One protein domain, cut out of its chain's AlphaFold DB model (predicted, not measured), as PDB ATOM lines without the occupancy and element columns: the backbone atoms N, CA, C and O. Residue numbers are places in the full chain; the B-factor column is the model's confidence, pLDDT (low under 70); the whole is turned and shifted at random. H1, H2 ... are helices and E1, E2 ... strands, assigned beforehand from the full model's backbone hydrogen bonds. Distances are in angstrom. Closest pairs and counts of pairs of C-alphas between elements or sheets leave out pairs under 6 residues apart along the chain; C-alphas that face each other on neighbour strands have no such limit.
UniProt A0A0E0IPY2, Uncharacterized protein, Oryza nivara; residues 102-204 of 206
ATOM      1  N   TYR A 102       8.389  18.276 -25.668       91.06
ATOM      2  CA  TYR A 102       8.958  18.778 -24.424       91.06
ATOM      3  C   TYR A 102       7.887  18.808 -23.336       91.06
ATOM      4  O   TYR A 102       6.826  19.399 -23.517       91.06
ATOM      5  N   CYS A 103       8.169  18.178 -22.195       89.31
ATOM      6  CA  CYS A 103       7.318  18.259 -21.015       89.31
ATOM      7  C   CYS A 103       7.816  19.378 -20.101       89.31
ATOM      8  O   CYS A 103       8.944  19.313 -19.602       89.31
ATOM      9  N   THR A 104       6.958  20.364 -19.850       87.50
ATOM     10  CA  THR A 104       7.241  21.480 -18.934       87.50
ATOM     11  C   THR A 104       7.393  21.026 -17.480       87.50
ATOM     12  O   THR A 104       8.265  21.539 -16.785       87.50
ATOM     13  N   THR A 105       6.660  19.995 -17.050       85.56
ATOM     14  CA  THR A 105       6.744  19.430 -15.690       85.56
ATOM     15  C   THR A 105       8.030  18.635 -15.458       85.56
ATOM     16  O   THR A 105       8.718  18.832 -14.462       85.56
ATOM     17  N   CYS A 106       8.406  17.743 -16.385       84.00
ATOM     18  CA  CYS A 106       9.677  17.009 -16.291       84.00
ATOM     19  C   CYS A 106      10.894  17.873 -16.641       84.00
ATOM     20  O   CYS A 106      12.030  17.453 -16.403       84.00
ATOM     21  N   MET A 107      10.671  19.006 -17.313       84.19
ATOM     22  CA  MET A 107      11.695  19.802 -17.987       84.19
ATOM     23  C   MET A 107      12.602  18.946 -18.887       84.19
ATOM     24  O   MET A 107      13.842  19.039 -18.861       84.19
ATOM     25  N   GLN A 108      11.985  18.042 -19.648       83.62
ATOM     26  CA  GLN A 108      12.674  17.060 -20.482       83.62
ATOM     27  C   GLN A 108      11.965  16.858 -21.814       83.62
ATOM     28  O   GLN A 108      10.740  16.783 -21.880       83.62
ATOM     29  N   SER A 109      12.771  16.709 -22.868       87.38
ATOM     30  CA  SER A 109      12.288  16.254 -24.164       87.38
ATOM     31  C   SER A 109      12.215  14.729 -24.233       87.38
ATOM     32  O   SER A 109      13.137  14.037 -23.779       87.38
ATOM     33  N   PHE A 110      11.146  14.218 -24.832       84.50
ATOM     34  CA  PHE A 110      10.855  12.801 -25.023       84.50
ATOM     35  C   PHE A 110      10.262  12.555 -26.418       84.50
ATOM     36  O   PHE A 110       9.966  13.498 -27.143       84.50
ATOM     37  N   SER A 111      10.151  11.283 -26.803       84.94
ATOM     38  CA  SER A 111       9.511  10.872 -28.055       84.94
ATOM     39  C   SER A 111       8.080  10.421 -27.773       84.94
ATOM     40  O   SER A 111       7.885   9.442 -27.046       84.94
ATOM     41  N   SER A 112       7.089  11.119 -28.321       85.06
ATOM     42  CA  SER A 112       5.661  10.842 -28.132       85.06
ATOM     43  C   SER A 112       5.293   9.430 -28.587       85.06
ATOM     44  O   SER A 112       4.594   8.713 -27.874       85.06
ATOM     45  N   GLN A 113       5.885   8.974 -29.695       80.00
ATOM     46  CA  GLN A 113       5.702   7.630 -30.245       80.00
ATOM     47  C   GLN A 113       6.117   6.515 -29.271       80.00
ATOM     48  O   GLN A 113       5.583   5.408 -29.324       80.00
ATOM     49  N   HIS A 114       7.075   6.785 -28.382       74.38
ATOM     50  CA  HIS A 114       7.652   5.779 -27.484       74.38
ATOM     51  C   HIS A 114       7.321   5.998 -26.008       74.38
ATOM     52  O   HIS A 114       7.648   5.157 -25.174       74.38
ATOM     53  N   CYS A 115       6.660   7.101 -25.669       76.94
ATOM     54  CA  CYS A 115       6.140   7.378 -24.335       76.94
ATOM     55  C   CYS A 115       4.636   7.660 -24.420       76.94
ATOM     56  O   CYS A 115       4.170   8.719 -24.008       76.94
ATOM     57  N   LEU A 116       3.878   6.688 -24.936       74.31
ATOM     58  CA  LEU A 116       2.422   6.789 -25.110       74.31
ATOM     59  C   LEU A 116       1.686   7.092 -23.795       74.31
ATOM     60  O   LEU A 116       0.664   7.766 -23.794       74.31
ATOM     61  N   SER A 117       2.226   6.625 -22.668       76.81
ATOM     62  CA  SER A 117       1.679   6.858 -21.329       76.81
ATOM     63  C   SER A 117       2.354   8.015 -20.591       76.81
ATOM     64  O   SER A 117       2.261   8.071 -19.368       76.81
ATOM     65  N   HIS A 118       3.063   8.925 -21.279       81.25
ATOM     66  CA  HIS A 118       3.782  10.017 -20.608       81.25
ATOM     67  C   HIS A 118       2.860  10.818 -19.679       81.25
ATOM     68  O   HIS A 118       3.226  11.108 -18.542       81.25
ATOM     69  N   MET A 119       1.636  11.098 -20.138       74.56
ATOM     70  CA  MET A 119       0.629  11.838 -19.376       74.56
ATOM     71  C   MET A 119       0.223  11.129 -18.078       74.56
ATOM     72  O   MET A 119      -0.056  11.784 -17.083       74.56
ATOM     73  N   SER A 120       0.243   9.794 -18.052       77.62
ATOM     74  CA  SER A 120      -0.163   8.992 -16.891       77.62
ATOM     75  C   SER A 120       0.807   9.093 -15.708       77.62
ATOM     76  O   SER A 120       0.491   8.616 -14.622       77.62
ATOM     77  N   HIS A 121       1.989   9.687 -15.905       73.81
ATOM     78  CA  HIS A 121       2.969   9.917 -14.841       73.81
ATOM     79  C   HIS A 121       2.767  11.250 -14.108       73.81
ATOM     80  O   HIS A 121       3.397  11.461 -13.072       73.81
ATOM     81  N   HIS A 122       1.911  12.138 -14.625       75.94
ATOM     82  CA  HIS A 122       1.707  13.473 -14.073       75.94
ATOM     83  C   HIS A 122       0.365  13.559 -13.343       75.94
ATOM     84  O   HIS A 122      -0.674  13.358 -13.968       75.94
ATOM     85  N   PRO A 123       0.356  13.881 -12.037       66.88
ATOM     86  CA  PRO A 123      -0.882  14.043 -11.276       66.88
ATOM     87  C   PRO A 123      -1.573  15.399 -11.506       66.88
ATOM     88  O   PRO A 123      -2.643  15.628 -10.953       66.88
ATOM     89  N   VAL A 124      -0.968  16.306 -12.281       67.81
ATOM     90  CA  VAL A 124      -1.426  17.693 -12.479       67.81
ATOM     91  C   VAL A 124      -1.400  18.064 -13.963       67.81
ATOM     92  O   VAL A 124      -0.732  17.400 -14.768       67.81
ATOM     93  N   GLU A 125      -2.115  19.137 -14.318       65.69
ATOM     94  CA  GLU A 125      -2.048  19.743 -15.649       65.69
ATOM     95  C   GLU A 125      -0.594  20.010 -16.046       65.69
ATOM     96  O   GLU A 125       0.219  20.512 -15.267       65.69
ATOM     97  N   HIS A 126      -0.255  19.617 -17.268       72.44
ATOM     98  CA  HIS A 126       1.086  19.722 -17.814       72.44
ATOM     99  C   HIS A 126       0.994  20.229 -19.243       72.44
ATOM    100  O   HIS A 126       0.136  19.804 -20.016       72.44
ATOM    101  N   VAL A 127       1.915  21.117 -19.606       83.56
ATOM    102  CA  VAL A 127       2.003  21.631 -20.970       83.56
ATOM    103  C   VAL A 127       3.014  20.785 -21.730       83.56
ATOM    104  O   VAL A 127       4.181  20.679 -21.326       83.56
ATOM    105  N   LEU A 128       2.545  20.151 -22.805       88.25
ATOM    106  CA  LEU A 128       3.384  19.469 -23.780       88.25
ATOM    107  C   LEU A 128       3.575  20.380 -24.979       88.25
ATOM    108  O   LEU A 128       2.609  20.799 -25.606       88.25
ATOM    109  N   VAL A 129       4.832  20.634 -25.301       90.81
ATOM    110  CA  VAL A 129       5.210  21.526 -26.391       90.81
ATOM    111  C   VAL A 129       5.821  20.710 -27.514       90.81
ATOM    112  O   VAL A 129       6.646  19.826 -27.259       90.81
ATOM    113  N   ASP A 130       5.390  20.975 -28.743       90.19
ATOM    114  CA  ASP A 130       5.994  20.383 -29.931       90.19
ATOM    115  C   ASP A 130       7.402  20.937 -30.153       90.19
ATOM    116  O   ASP A 130       7.679  22.120 -29.950       90.19
ATOM    117  N   ILE A 131       8.308  20.054 -30.558       90.31
ATOM    118  CA  ILE A 131       9.694  20.399 -30.850       90.31
ATOM    119  C   ILE A 131       9.874  20.439 -32.364       90.31
ATOM    120  O   ILE A 131       9.637  19.444 -33.053       90.31
ATOM    121  N   ALA A 132      10.369  21.566 -32.865       87.75
ATOM    122  CA  ALA A 132      10.792  21.716 -34.250       87.75
ATOM    123  C   ALA A 132      12.256  21.292 -34.426       87.75
ATOM    124  O   ALA A 132      13.095  21.546 -33.556       87.75
ATOM    125  N   MET A 133      12.562  20.660 -35.563       84.56
ATOM    126  CA  MET A 133      13.936  20.407 -35.999       84.56
ATOM    127  C   MET A 133      14.343  21.380 -37.084       84.56
ATOM    128  O   MET A 133      13.815  21.299 -38.186       84.56
ATOM    129  N   GLU A 134      15.368  22.180 -36.813       79.50
ATOM    130  CA  GLU A 134      15.996  23.030 -37.823       79.50
ATOM    131  C   GLU A 134      17.486  22.712 -37.891       79.50
ATOM    132  O   GLU A 134      18.185  22.733 -36.879       79.50
ATOM    133  N   GLU A 135      17.962  22.331 -39.078       76.50
ATOM    134  CA  GLU A 135      19.370  21.972 -39.333       76.50
ATOM    135  C   GLU A 135      19.935  20.922 -38.351       76.50
ATOM    136  O   GLU A 135      21.114  20.911 -38.007       76.50
ATOM    137  N   GLY A 136      19.076  20.006 -37.889       75.69
ATOM    138  CA  GLY A 136      19.439  18.952 -36.938       75.69
ATOM    139  C   GLY A 136      19.428  19.380 -35.465       75.69
ATOM    140  O   GLY A 136      19.778  18.569 -34.601       75.69
ATOM    141  N   PHE A 137      19.003  20.608 -35.158       79.56
ATOM    142  CA  PHE A 137      18.908  21.134 -33.799       79.56
ATOM    143  C   PHE A 137      17.453  21.245 -33.313       79.56
ATOM    144  O   PHE A 137      16.577  21.642 -34.078       79.56
ATOM    145  N   PRO A 138      17.186  20.903 -32.034       88.00
ATOM    146  CA  PRO A 138      15.849  20.951 -31.456       88.00
ATOM    147  C   PRO A 138      15.487  22.351 -30.942       88.00
ATOM    148  O   PRO A 138      16.195  22.903 -30.089       88.00
ATOM    149  N   PHE A 139      14.334  22.864 -31.362       90.31
ATOM    150  CA  PHE A 139      13.809  24.171 -30.971       90.31
ATOM    151  C   PHE A 139      12.377  24.100 -30.460       90.31
ATOM    152  O   PHE A 139      11.596  23.249 -30.876       90.31
ATOM    153  N   ILE A 140      12.030  25.047 -29.593       91.75
ATOM    154  CA  ILE A 140      10.639  25.385 -29.300       91.75
ATOM    155  C   ILE A 140      10.320  26.675 -30.039       91.75
ATOM    156  O   ILE A 140      11.014  27.674 -29.846       91.75
ATOM    157  N   VAL A 141       9.307  26.618 -30.898       90.69
ATOM    158  CA  VAL A 141       8.824  27.753 -31.689       90.69
ATOM    159  C   VAL A 141       7.813  28.543 -30.870       90.69
ATOM    160  O   VAL A 141       7.114  27.953 -30.058       90.69
ATOM    161  N   ASP A 142       7.757  29.860 -31.047       90.50
ATOM    162  CA  ASP A 142       6.896  30.784 -30.297       90.50
ATOM    163  C   ASP A 142       6.882  30.480 -28.788       90.50
ATOM    164  O   ASP A 142       5.841  30.213 -28.182       90.50
ATOM    165  N   PRO A 143       8.069  30.460 -28.156       90.00
ATOM    166  CA  PRO A 143       8.225  29.965 -26.795       90.00
ATOM    167  C   PRO A 143       7.454  30.793 -25.772       90.00
ATOM    168  O   PRO A 143       7.015  30.245 -24.769       90.00
ATOM    169  N   ASP A 144       7.259  32.085 -26.025       88.75
ATOM    170  CA  ASP A 144       6.517  32.974 -25.131       88.75
ATOM    171  C   ASP A 144       4.999  32.664 -25.123       88.75
ATOM    172  O   ASP A 144       4.312  33.015 -24.169       88.75
ATOM    173  N   GLU A 145       4.485  31.946 -26.132       88.81
ATOM    174  CA  GLU A 145       3.095  31.462 -26.184       88.81
ATOM    175  C   GLU A 145       2.950  30.033 -25.638       88.81
ATOM    176  O   GLU A 145       1.918  29.677 -25.069       88.81
ATOM    177  N   GLN A 146       3.976  29.195 -25.821       87.94
ATOM    178  CA  GLN A 146       3.891  27.754 -25.549       87.94
ATOM    179  C   GLN A 146       4.451  27.337 -24.187       87.94
ATOM    180  O   GLN A 146       4.168  26.237 -23.710       87.94
ATOM    181  N   LEU A 147       5.278  28.170 -23.557       88.75
ATOM    182  CA  LEU A 147       5.982  27.813 -22.332       88.75
ATOM    183  C   LEU A 147       5.758  28.847 -21.224       88.75
ATOM    184  O   LEU A 147       5.717  30.047 -21.481       88.75
ATOM    185  N   PRO A 148       5.735  28.399 -19.957       88.75
ATOM    186  CA  PRO A 148       5.796  29.300 -18.815       88.75
ATOM    187  C   PRO A 148       7.029  30.214 -18.858       88.75
ATOM    188  O   PRO A 148       8.140  29.761 -19.152       88.75
ATOM    189  N   GLU A 149       6.866  31.471 -18.443       88.38
ATOM    190  CA  GLU A 149       7.940  32.478 -18.410       88.38
ATOM    191  C   GLU A 149       9.177  31.998 -17.631       88.38
ATOM    192  O   GLU A 149      10.320  32.241 -18.025       88.38
ATOM    193  N   VAL A 150       8.973  31.235 -16.551       87.75
ATOM    194  CA  VAL A 150      10.062  30.651 -15.753       87.75
ATOM    195  C   VAL A 150      10.975  29.734 -16.569       87.75
ATOM    196  O   VAL A 150      12.143  29.587 -16.220       87.75
ATOM    197  N   ILE A 151      10.501  29.159 -17.679       87.44
ATOM    198  CA  ILE A 151      11.304  28.342 -18.593       87.44
ATOM    199  C   ILE A 151      11.999  29.238 -19.626       87.44
ATOM    200  O   ILE A 151      13.223  29.162 -19.748       87.44
ATOM    201  N   CYS A 152      11.270  30.139 -20.289       88.81
ATOM    202  CA  CYS A 152      11.776  30.966 -21.398       88.81
ATOM    203  C   CYS A 152      12.709  32.096 -20.980       88.81
ATOM    204  O   CYS A 152      13.618  32.461 -21.727       88.81
ATOM    205  N   SER A 153      12.497  32.664 -19.794       88.31
ATOM    206  CA  SER A 153      13.219  33.853 -19.353       88.31
ATOM    207  C   SER A 153      14.726  33.630 -19.401       88.31
ATOM    208  O   SER A 153      15.236  32.591 -18.973       88.31
ATOM    209  N   ARG A 154      15.464  34.614 -19.917       87.06
ATOM    210  CA  ARG A 154      16.929  34.554 -19.986       87.06
ATOM    211  C   ARG A 154      17.459  33.375 -20.820       87.06
ATOM    212  O   ARG A 154      18.624  33.036 -20.664       87.06
ATOM    213  N   VAL A 155      16.649  32.728 -21.665       88.75
ATOM    214  CA  VAL A 155      17.130  31.790 -22.693       88.75
ATOM    215  C   VAL A 155      17.279  32.554 -24.006       88.75
ATOM    216  O   VAL A 155      16.370  33.280 -24.405       88.75
ATOM    217  N   THR A 156      18.425  32.411 -24.670       86.75
ATOM    218  CA  THR A 156      18.720  33.094 -25.933       86.75
ATOM    219  C   THR A 156      17.683  32.735 -26.995       86.75
ATOM    220  O   THR A 156      17.433  31.556 -27.261       86.75
ATOM    221  N   ARG A 157      17.099  33.766 -27.616       87.06
ATOM    222  CA  ARG A 157      16.152  33.627 -28.724       87.06
ATOM    223  C   ARG A 157      16.906  33.521 -30.046       87.06
ATOM    224  O   ARG A 157      17.868  34.250 -30.276       87.06
ATOM    225  N   VAL A 158      16.449  32.628 -30.914       85.56
ATOM    226  CA  VAL A 158      16.986  32.418 -32.261       85.56
ATOM    227  C   VAL A 158      15.840  32.538 -33.254       85.56
ATOM    228  O   VAL A 158      14.787  31.933 -33.061       85.56
ATOM    229  N   ILE A 159      16.034  33.316 -34.313       83.88
ATOM    230  CA  ILE A 159      15.103  33.359 -35.442       83.88
ATOM    231  C   ILE A 159      15.490  32.219 -36.387       83.88
ATOM    232  O   ILE A 159      16.617  32.189 -36.881       83.88
ATOM    233  N   VAL A 160      14.582  31.268 -36.607       79.50
ATOM    234  CA  VAL A 160      14.771  30.197 -37.605       79.50
ATOM    235  C   VAL A 160      14.276  30.654 -38.981       79.50
ATOM    236  O   VAL A 160      13.728  31.749 -39.106       79.50
ATOM    237  N   ARG A 161      14.481  29.844 -40.030       70.12
ATOM    238  CA  ARG A 161      14.235  30.222 -41.441       70.12
ATOM    239  C   ARG A 161      12.839  30.792 -41.711       70.12
ATOM    240  O   ARG A 161      12.708  31.679 -42.548       70.12
ATOM    241  N   ASP A 162      11.843  30.352 -40.953       75.12
ATOM    242  CA  ASP A 162      10.449  30.789 -41.083       75.12
ATOM    243  C   ASP A 162      10.154  32.135 -40.390       75.12
ATOM    244  O   ASP A 162       9.001  32.538 -40.265       75.12
ATOM    245  N   GLY A 163      11.177  32.831 -39.882       81.56
ATOM    246  CA  GLY A 163      11.049  34.136 -39.227       81.56
ATOM    247  C   GLY A 163      10.456  34.091 -37.815       81.56
ATOM    248  O   GLY A 163      10.423  35.116 -37.137       81.56
ATOM    249  N   ARG A 164      10.016  32.917 -37.344       86.12
ATOM    250  CA  ARG A 164       9.433  32.743 -36.008       86.12
ATOM    251  C   ARG A 164      10.508  32.763 -34.916       86.12
ATOM    252  O   ARG A 164      11.584  32.179 -35.103       86.12
ATOM    253  N   PRO A 165      10.237  33.404 -33.766       89.75
ATOM    254  CA  PRO A 165      11.114  33.334 -32.610       89.75
ATOM    255  C   PRO A 165      11.141  31.912 -32.054       89.75
ATOM    256  O   PRO A 165      10.115  31.260 -31.878       89.75
ATOM    257  N   THR A 166      12.335  31.431 -31.738       90.88
ATOM    258  CA  THR A 166      12.529  30.115 -31.133       90.88
ATOM    259  C   THR A 166      13.498  30.182 -29.964       90.88
ATOM    260  O   THR A 166      14.292  31.118 -29.859       90.88
ATOM    261  N   ILE A 167      13.473  29.168 -29.101       91.12
ATOM    262  CA  ILE A 167      14.564  28.906 -28.154       91.12
ATOM    263  C   ILE A 167      15.165  27.514 -28.388       91.12
ATOM    264  O   ILE A 167      14.423  26.546 -28.594       91.12
ATOM    265  N   PRO A 168      16.500  27.363 -28.307       89.94
ATOM    266  CA  PRO A 168      17.141  26.059 -28.388       89.94
ATOM    267  C   PRO A 168      16.849  25.207 -27.149       89.94
ATOM    268  O   PRO A 168      17.030  25.628 -26.002       89.94
ATOM    269  N   LEU A 169      16.485  23.944 -27.361       88.44
ATOM    270  CA  LEU A 169      16.351  22.972 -26.270       88.44
ATOM    271  C   LEU A 169      17.694  22.441 -25.782       88.44
ATOM    272  O   LEU A 169      17.815  22.006 -24.636       88.44
ATOM    273  N   ARG A 170      18.706  22.456 -26.649       83.00
ATOM    274  CA  ARG A 170      20.081  22.055 -26.344       83.00
ATOM    275  C   ARG A 170      21.053  23.089 -26.902       83.00
ATOM    276  O   ARG A 170      20.687  23.771 -27.856       83.00
ATOM    277  N   PRO A 171      22.270  23.195 -26.343       74.75
ATOM    278  CA  PRO A 171      23.288  24.082 -26.887       74.75
ATOM    279  C   PRO A 171      23.509  23.776 -28.365       74.75
ATOM    280  O   PRO A 171      23.761  22.621 -28.723       74.75
ATOM    281  N   GLN A 172      23.411  24.802 -29.206       64.19
ATOM    282  CA  GLN A 172      23.871  24.695 -30.582       64.19
ATOM    283  C   GLN A 172      25.394  24.619 -30.555       64.19
ATOM    284  O   GLN A 172      26.074  25.516 -30.058       64.19
ATOM    285  N   VAL A 173      25.928  23.506 -31.039       56.34
ATOM    286  CA  VAL A 173      27.364  23.338 -31.215       56.34
ATOM    287  C   VAL A 173      27.696  23.985 -32.550       56.34
ATOM    288  O   VAL A 173      27.430  23.397 -33.594       56.34
ATOM    289  N   LEU A 174      28.259  25.193 -32.535       41.16
ATOM    290  CA  LEU A 174      28.957  25.678 -33.721       41.16
ATOM    291  C   LEU A 174      30.186  24.775 -33.924       41.16
ATOM    292  O   LEU A 174      30.896  24.512 -32.945       41.16
ATOM    293  N   PRO A 175      30.449  24.264 -35.140       35.12
ATOM    294  CA  PRO A 175      31.653  23.489 -35.401       35.12
ATOM    295  C   PRO A 175      32.875  24.377 -35.130       35.12
ATOM    296  O   PRO A 175      33.171  25.291 -35.892       35.12
ATOM    297  N   ASN A 176      33.571  24.128 -34.021       35.12
ATOM    298  CA  ASN A 176      34.867  24.730 -33.734       35.12
ATOM    299  C   ASN A 176      35.956  23.663 -33.886       35.12
ATOM    300  O   ASN A 176      35.784  22.512 -33.482       35.12
ATOM    301  N   VAL A 177      37.088  24.076 -34.448       34.75
ATOM    302  CA  VAL A 177      38.219  23.261 -34.922       34.75
ATOM    303  C   VAL A 177      38.896  22.452 -33.799       34.75
ATOM    304  O   VAL A 177      39.681  21.551 -34.067       34.75
ATOM    305  N   ASN A 178      38.555  22.716 -32.533       33.34
ATOM    306  CA  ASN A 178      39.266  22.186 -31.369       33.34
ATOM    307  C   ASN A 178      38.509  21.126 -30.548       33.34
ATOM    308  O   ASN A 178      38.962  20.805 -29.452       33.34
ATOM    309  N   ASN A 179      37.382  20.570 -31.022       35.28
ATOM    310  CA  ASN A 179      36.621  19.506 -30.327       35.28
ATOM    311  C   ASN A 179      36.256  19.796 -28.847       35.28
ATOM    312  O   ASN A 179      35.830  18.899 -28.120       35.28
ATOM    313  N   ALA A 180      36.382  21.044 -28.388       35.47
ATOM    314  CA  ALA A 180      35.994  21.464 -27.052       35.47
ATOM    315  C   ALA A 180      34.527  21.916 -27.070       35.47
ATOM    316  O   ALA A 180      34.153  22.861 -27.766       35.47
ATOM    317  N   HIS A 181      33.691  21.204 -26.314       46.09
ATOM    318  CA  HIS A 181      32.270  21.481 -26.117       46.09
ATOM    319  C   HIS A 181      32.060  22.780 -25.317       46.09
ATOM    320  O   HIS A 181      31.826  22.734 -24.110       46.09
ATOM    321  N   ASN A 182      32.140  23.944 -25.957       51.81
ATOM    322  CA  ASN A 182      32.011  25.215 -25.242       51.81
ATOM    323  C   ASN A 182      30.552  25.699 -25.243       51.81
ATOM    324  O   ASN A 182      30.019  26.068 -26.288       51.81
ATOM    325  N   CYS A 183      29.901  25.706 -24.069       61.28
ATOM    326  CA  CYS A 183      28.659  26.469 -23.891       61.28
ATOM    327  C   CYS A 183      28.958  27.957 -24.103       61.28
ATOM    328  O   CYS A 183      29.871  28.480 -23.474       61.28
ATOM    329  N   THR A 184      28.145  28.658 -24.893       64.19
ATOM    330  CA  THR A 184      28.169  30.127 -25.022       64.19
ATOM    331  C   THR A 184      27.296  30.826 -23.975       64.19
ATOM    332  O   THR A 184      26.813  31.927 -24.197       64.19
ATOM    333  N   CYS A 185      27.047  30.171 -22.839       69.75
ATOM    334  CA  CYS A 185      26.309  30.725 -21.710       69.75
ATOM    335  C   CYS A 185      26.987  32.040 -21.258       69.75
ATOM    336  O   CYS A 185      28.158  32.010 -20.879       69.75
ATOM    337  N   ILE A 186      26.280  33.172 -21.289       67.00
ATOM    338  CA  ILE A 186      26.800  34.475 -20.838       67.00
ATOM    339  C   ILE A 186      26.264  34.734 -19.426       67.00
ATOM    340  O   ILE A 186      25.185  34.268 -19.064       67.00
ATOM    341  N   MET A 187      26.996  35.475 -18.592       66.44
ATOM    342  CA  MET A 187      26.450  35.948 -17.317       66.44
ATOM    343  C   MET A 187      25.127  36.675 -17.559       66.44
ATOM    344  O   MET A 187      25.110  37.730 -18.178       66.44
ATOM    345  N   GLY A 188      24.023  36.114 -17.071       69.06
ATOM    346  CA  GLY A 188      22.709  36.691 -17.343       69.06
ATOM    347  C   GLY A 188      21.847  35.863 -18.286       69.06
ATOM    348  O   GLY A 188      20.639  35.876 -18.098       69.06
ATOM    349  N   GLU A 189      22.420  35.087 -19.205       81.75
ATOM    350  CA  GLU A 189      21.685  34.444 -20.300       81.75
ATOM    351  C   GLU A 189      22.155  33.009 -20.588       81.75
ATOM    352  O   GLU A 189      23.340  32.672 -20.577       81.75
ATOM    353  N   TRP A 190      21.199  32.139 -20.890       86.12
ATOM    354  CA  TRP A 190      21.400  30.724 -21.155       86.12
ATOM    355  C   TRP A 190      21.244  30.441 -22.642       86.12
ATOM    356  O   TRP A 190      20.206  30.727 -23.226       86.12
ATOM    357  N   CYS A 191      22.218  29.765 -23.247       84.50
ATOM    358  CA  CYS A 191      22.147  29.430 -24.674       84.50
ATOM    359  C   CYS A 191      21.071  28.380 -25.019       84.50
ATOM    360  O   CYS A 191      20.822  28.109 -26.190       84.50
ATOM    361  N   SER A 192      20.489  27.713 -24.014       88.06
ATOM    362  CA  SER A 192      19.443  26.708 -24.202       88.06
ATOM    363  C   SER A 192      18.669  26.423 -22.916       88.06
ATOM    364  O   SER A 192      19.175  26.626 -21.806       88.06
ATOM    365  N   VAL A 193      17.478  25.840 -23.071       89.06
ATOM    366  CA  VAL A 193      16.644  25.350 -21.958       89.06
ATOM    367  C   VAL A 193      17.400  24.330 -21.093       89.06
ATOM    368  O   VAL A 193      17.314  24.363 -19.864       89.06
ATOM    369  N   LEU A 194      18.190  23.442 -21.710       86.00
ATOM    370  CA  LEU A 194      19.000  22.455 -20.988       86.00
ATOM    371  C   LEU A 194      20.064  23.110 -20.095       86.00
ATOM    372  O   LEU A 194      20.250  22.680 -18.955       86.00
ATOM    373  N   CYS A 195      20.754  24.134 -20.600       83.38
ATOM    374  CA  CYS A 195      21.761  24.859 -19.827       83.38
ATOM    375  C   CYS A 195      21.143  25.581 -18.639       83.38
ATOM    376  O   CYS A 195      21.665  25.449 -17.535       83.38
ATOM    377  N   LYS A 196      20.005  26.255 -18.840       86.31
ATOM    378  CA  LYS A 196      19.265  26.900 -17.754       86.31
ATOM    379  C   LYS A 196      18.905  25.906 -16.658       86.31
ATOM    380  O   LYS A 196      19.273  26.117 -15.509       86.31
ATOM    381  N   ARG A 197      18.282  24.778 -17.017       83.69
ATOM    382  CA  ARG A 197      17.939  23.721 -16.054       83.69
ATOM    383  C   ARG A 197      19.157  23.265 -15.255       83.69
ATOM    384  O   ARG A 197      19.096  23.194 -14.034       83.69
ATOM    385  N   ASN A 198      20.245  22.921 -15.938       77.44
ATOM    386  CA  ASN A 198      21.431  22.395 -15.267       77.44
ATOM    387  C   ASN A 198      22.117  23.467 -14.405       77.44
ATOM    388  O   ASN A 198      22.591  23.147 -13.323       77.44
ATOM    389  N   GLY A 199      22.136  24.727 -14.845       72.00
ATOM    390  CA  GLY A 199      22.672  25.846 -14.073       72.00
ATOM    391  C   GLY A 199      21.858  26.146 -12.815       72.00
ATOM    392  O   GLY A 199      22.436  26.316 -11.747       72.00
ATOM    393  N   THR A 200      20.525  26.128 -12.903       59.69
ATOM    394  CA  THR A 200      19.640  26.279 -11.737       59.69
ATOM    395  C   THR A 200      19.809  25.131 -10.740       59.69
ATOM    396  O   THR A 200      19.831  25.375  -9.541       59.69
ATOM    397  N   LEU A 201      19.993  23.894 -11.213       55.03
ATOM    398  CA  LEU A 201      20.261  22.743 -10.338       55.03
ATOM    399  C   LEU A 201      21.610  22.841  -9.610       55.03
ATOM    400  O   LEU A 201      21.730  22.341  -8.498       55.03
ATOM    401  N   VAL A 202      22.621  23.469 -10.218       54.88
ATOM    402  CA  VAL A 202      23.932  23.696  -9.581       54.88
ATOM    403  C   VAL A 202      23.881  24.864  -8.591       54.88
ATOM    404  O   VAL A 202      24.570  24.826  -7.579       54.88
ATOM    405  N   ALA A 203      23.052  25.876  -8.854       53.50
ATOM    406  CA  ALA A 203      22.847  27.013  -7.957       53.50
ATOM    407  C   ALA A 203      21.926  26.704  -6.757       53.50
ATOM    408  O   ALA A 203      21.843  27.516  -5.848       53.50
ATOM    409  N   GLY A 204      21.235  25.560  -6.760       36.84
ATOM    410  CA  GLY A 204      20.310  25.122  -5.706       36.84
ATOM    411  C   GLY A 204      20.916  24.149  -4.690       36.84
ATOM    412  O   GLY A 204      20.219  23.235  -4.253       36.84
TER     413      GLY A 204
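Overview. This is residues 102 to 204 of the 206 residues of an uncharacterized protein of Oryza nivara (UniProt A0A0E0IPY2). Little regular structure: mostly loops about a small antiparallel sheet, E3 - E4 - E5, with helix H4 leading away and residues 175 to 180 sticking out. Along the chain, E1 H1 E2 E3 E4 H2 H3 E5 H4 hold 41 of 103 printed residues, class mixed. The whole is compact, spanning 44 by 36 by 26 A, radius of gyration of the C-alphas 14.4 A.

Arrangement. E3 and E4, residues 132 to 134 and 137 to 141, form a hairpin, with N 132 and O 139 2.9 A apart. E5, residues 165 to 168, is E4's other neighbour, with N 140 and O 167 3.0 A apart. H4, residues 193 to 203, only grazes the sheet; its O i to N i+4 pairs are within hydrogen-bond range.

Along the chain. E1, H1, E2, H2 and H3 are residues 108 to 110, 118 to 121, 128 to 130, 143 to 146 and 149 to 152. E1 begins at C-alpha (12.674, 17.060, -20.482).

Size, cuts and confidence. Long links, uncut, join H3 to E5 and E5 to H4. pLDDT is under 70 at 25 residues, among them 172 to 188.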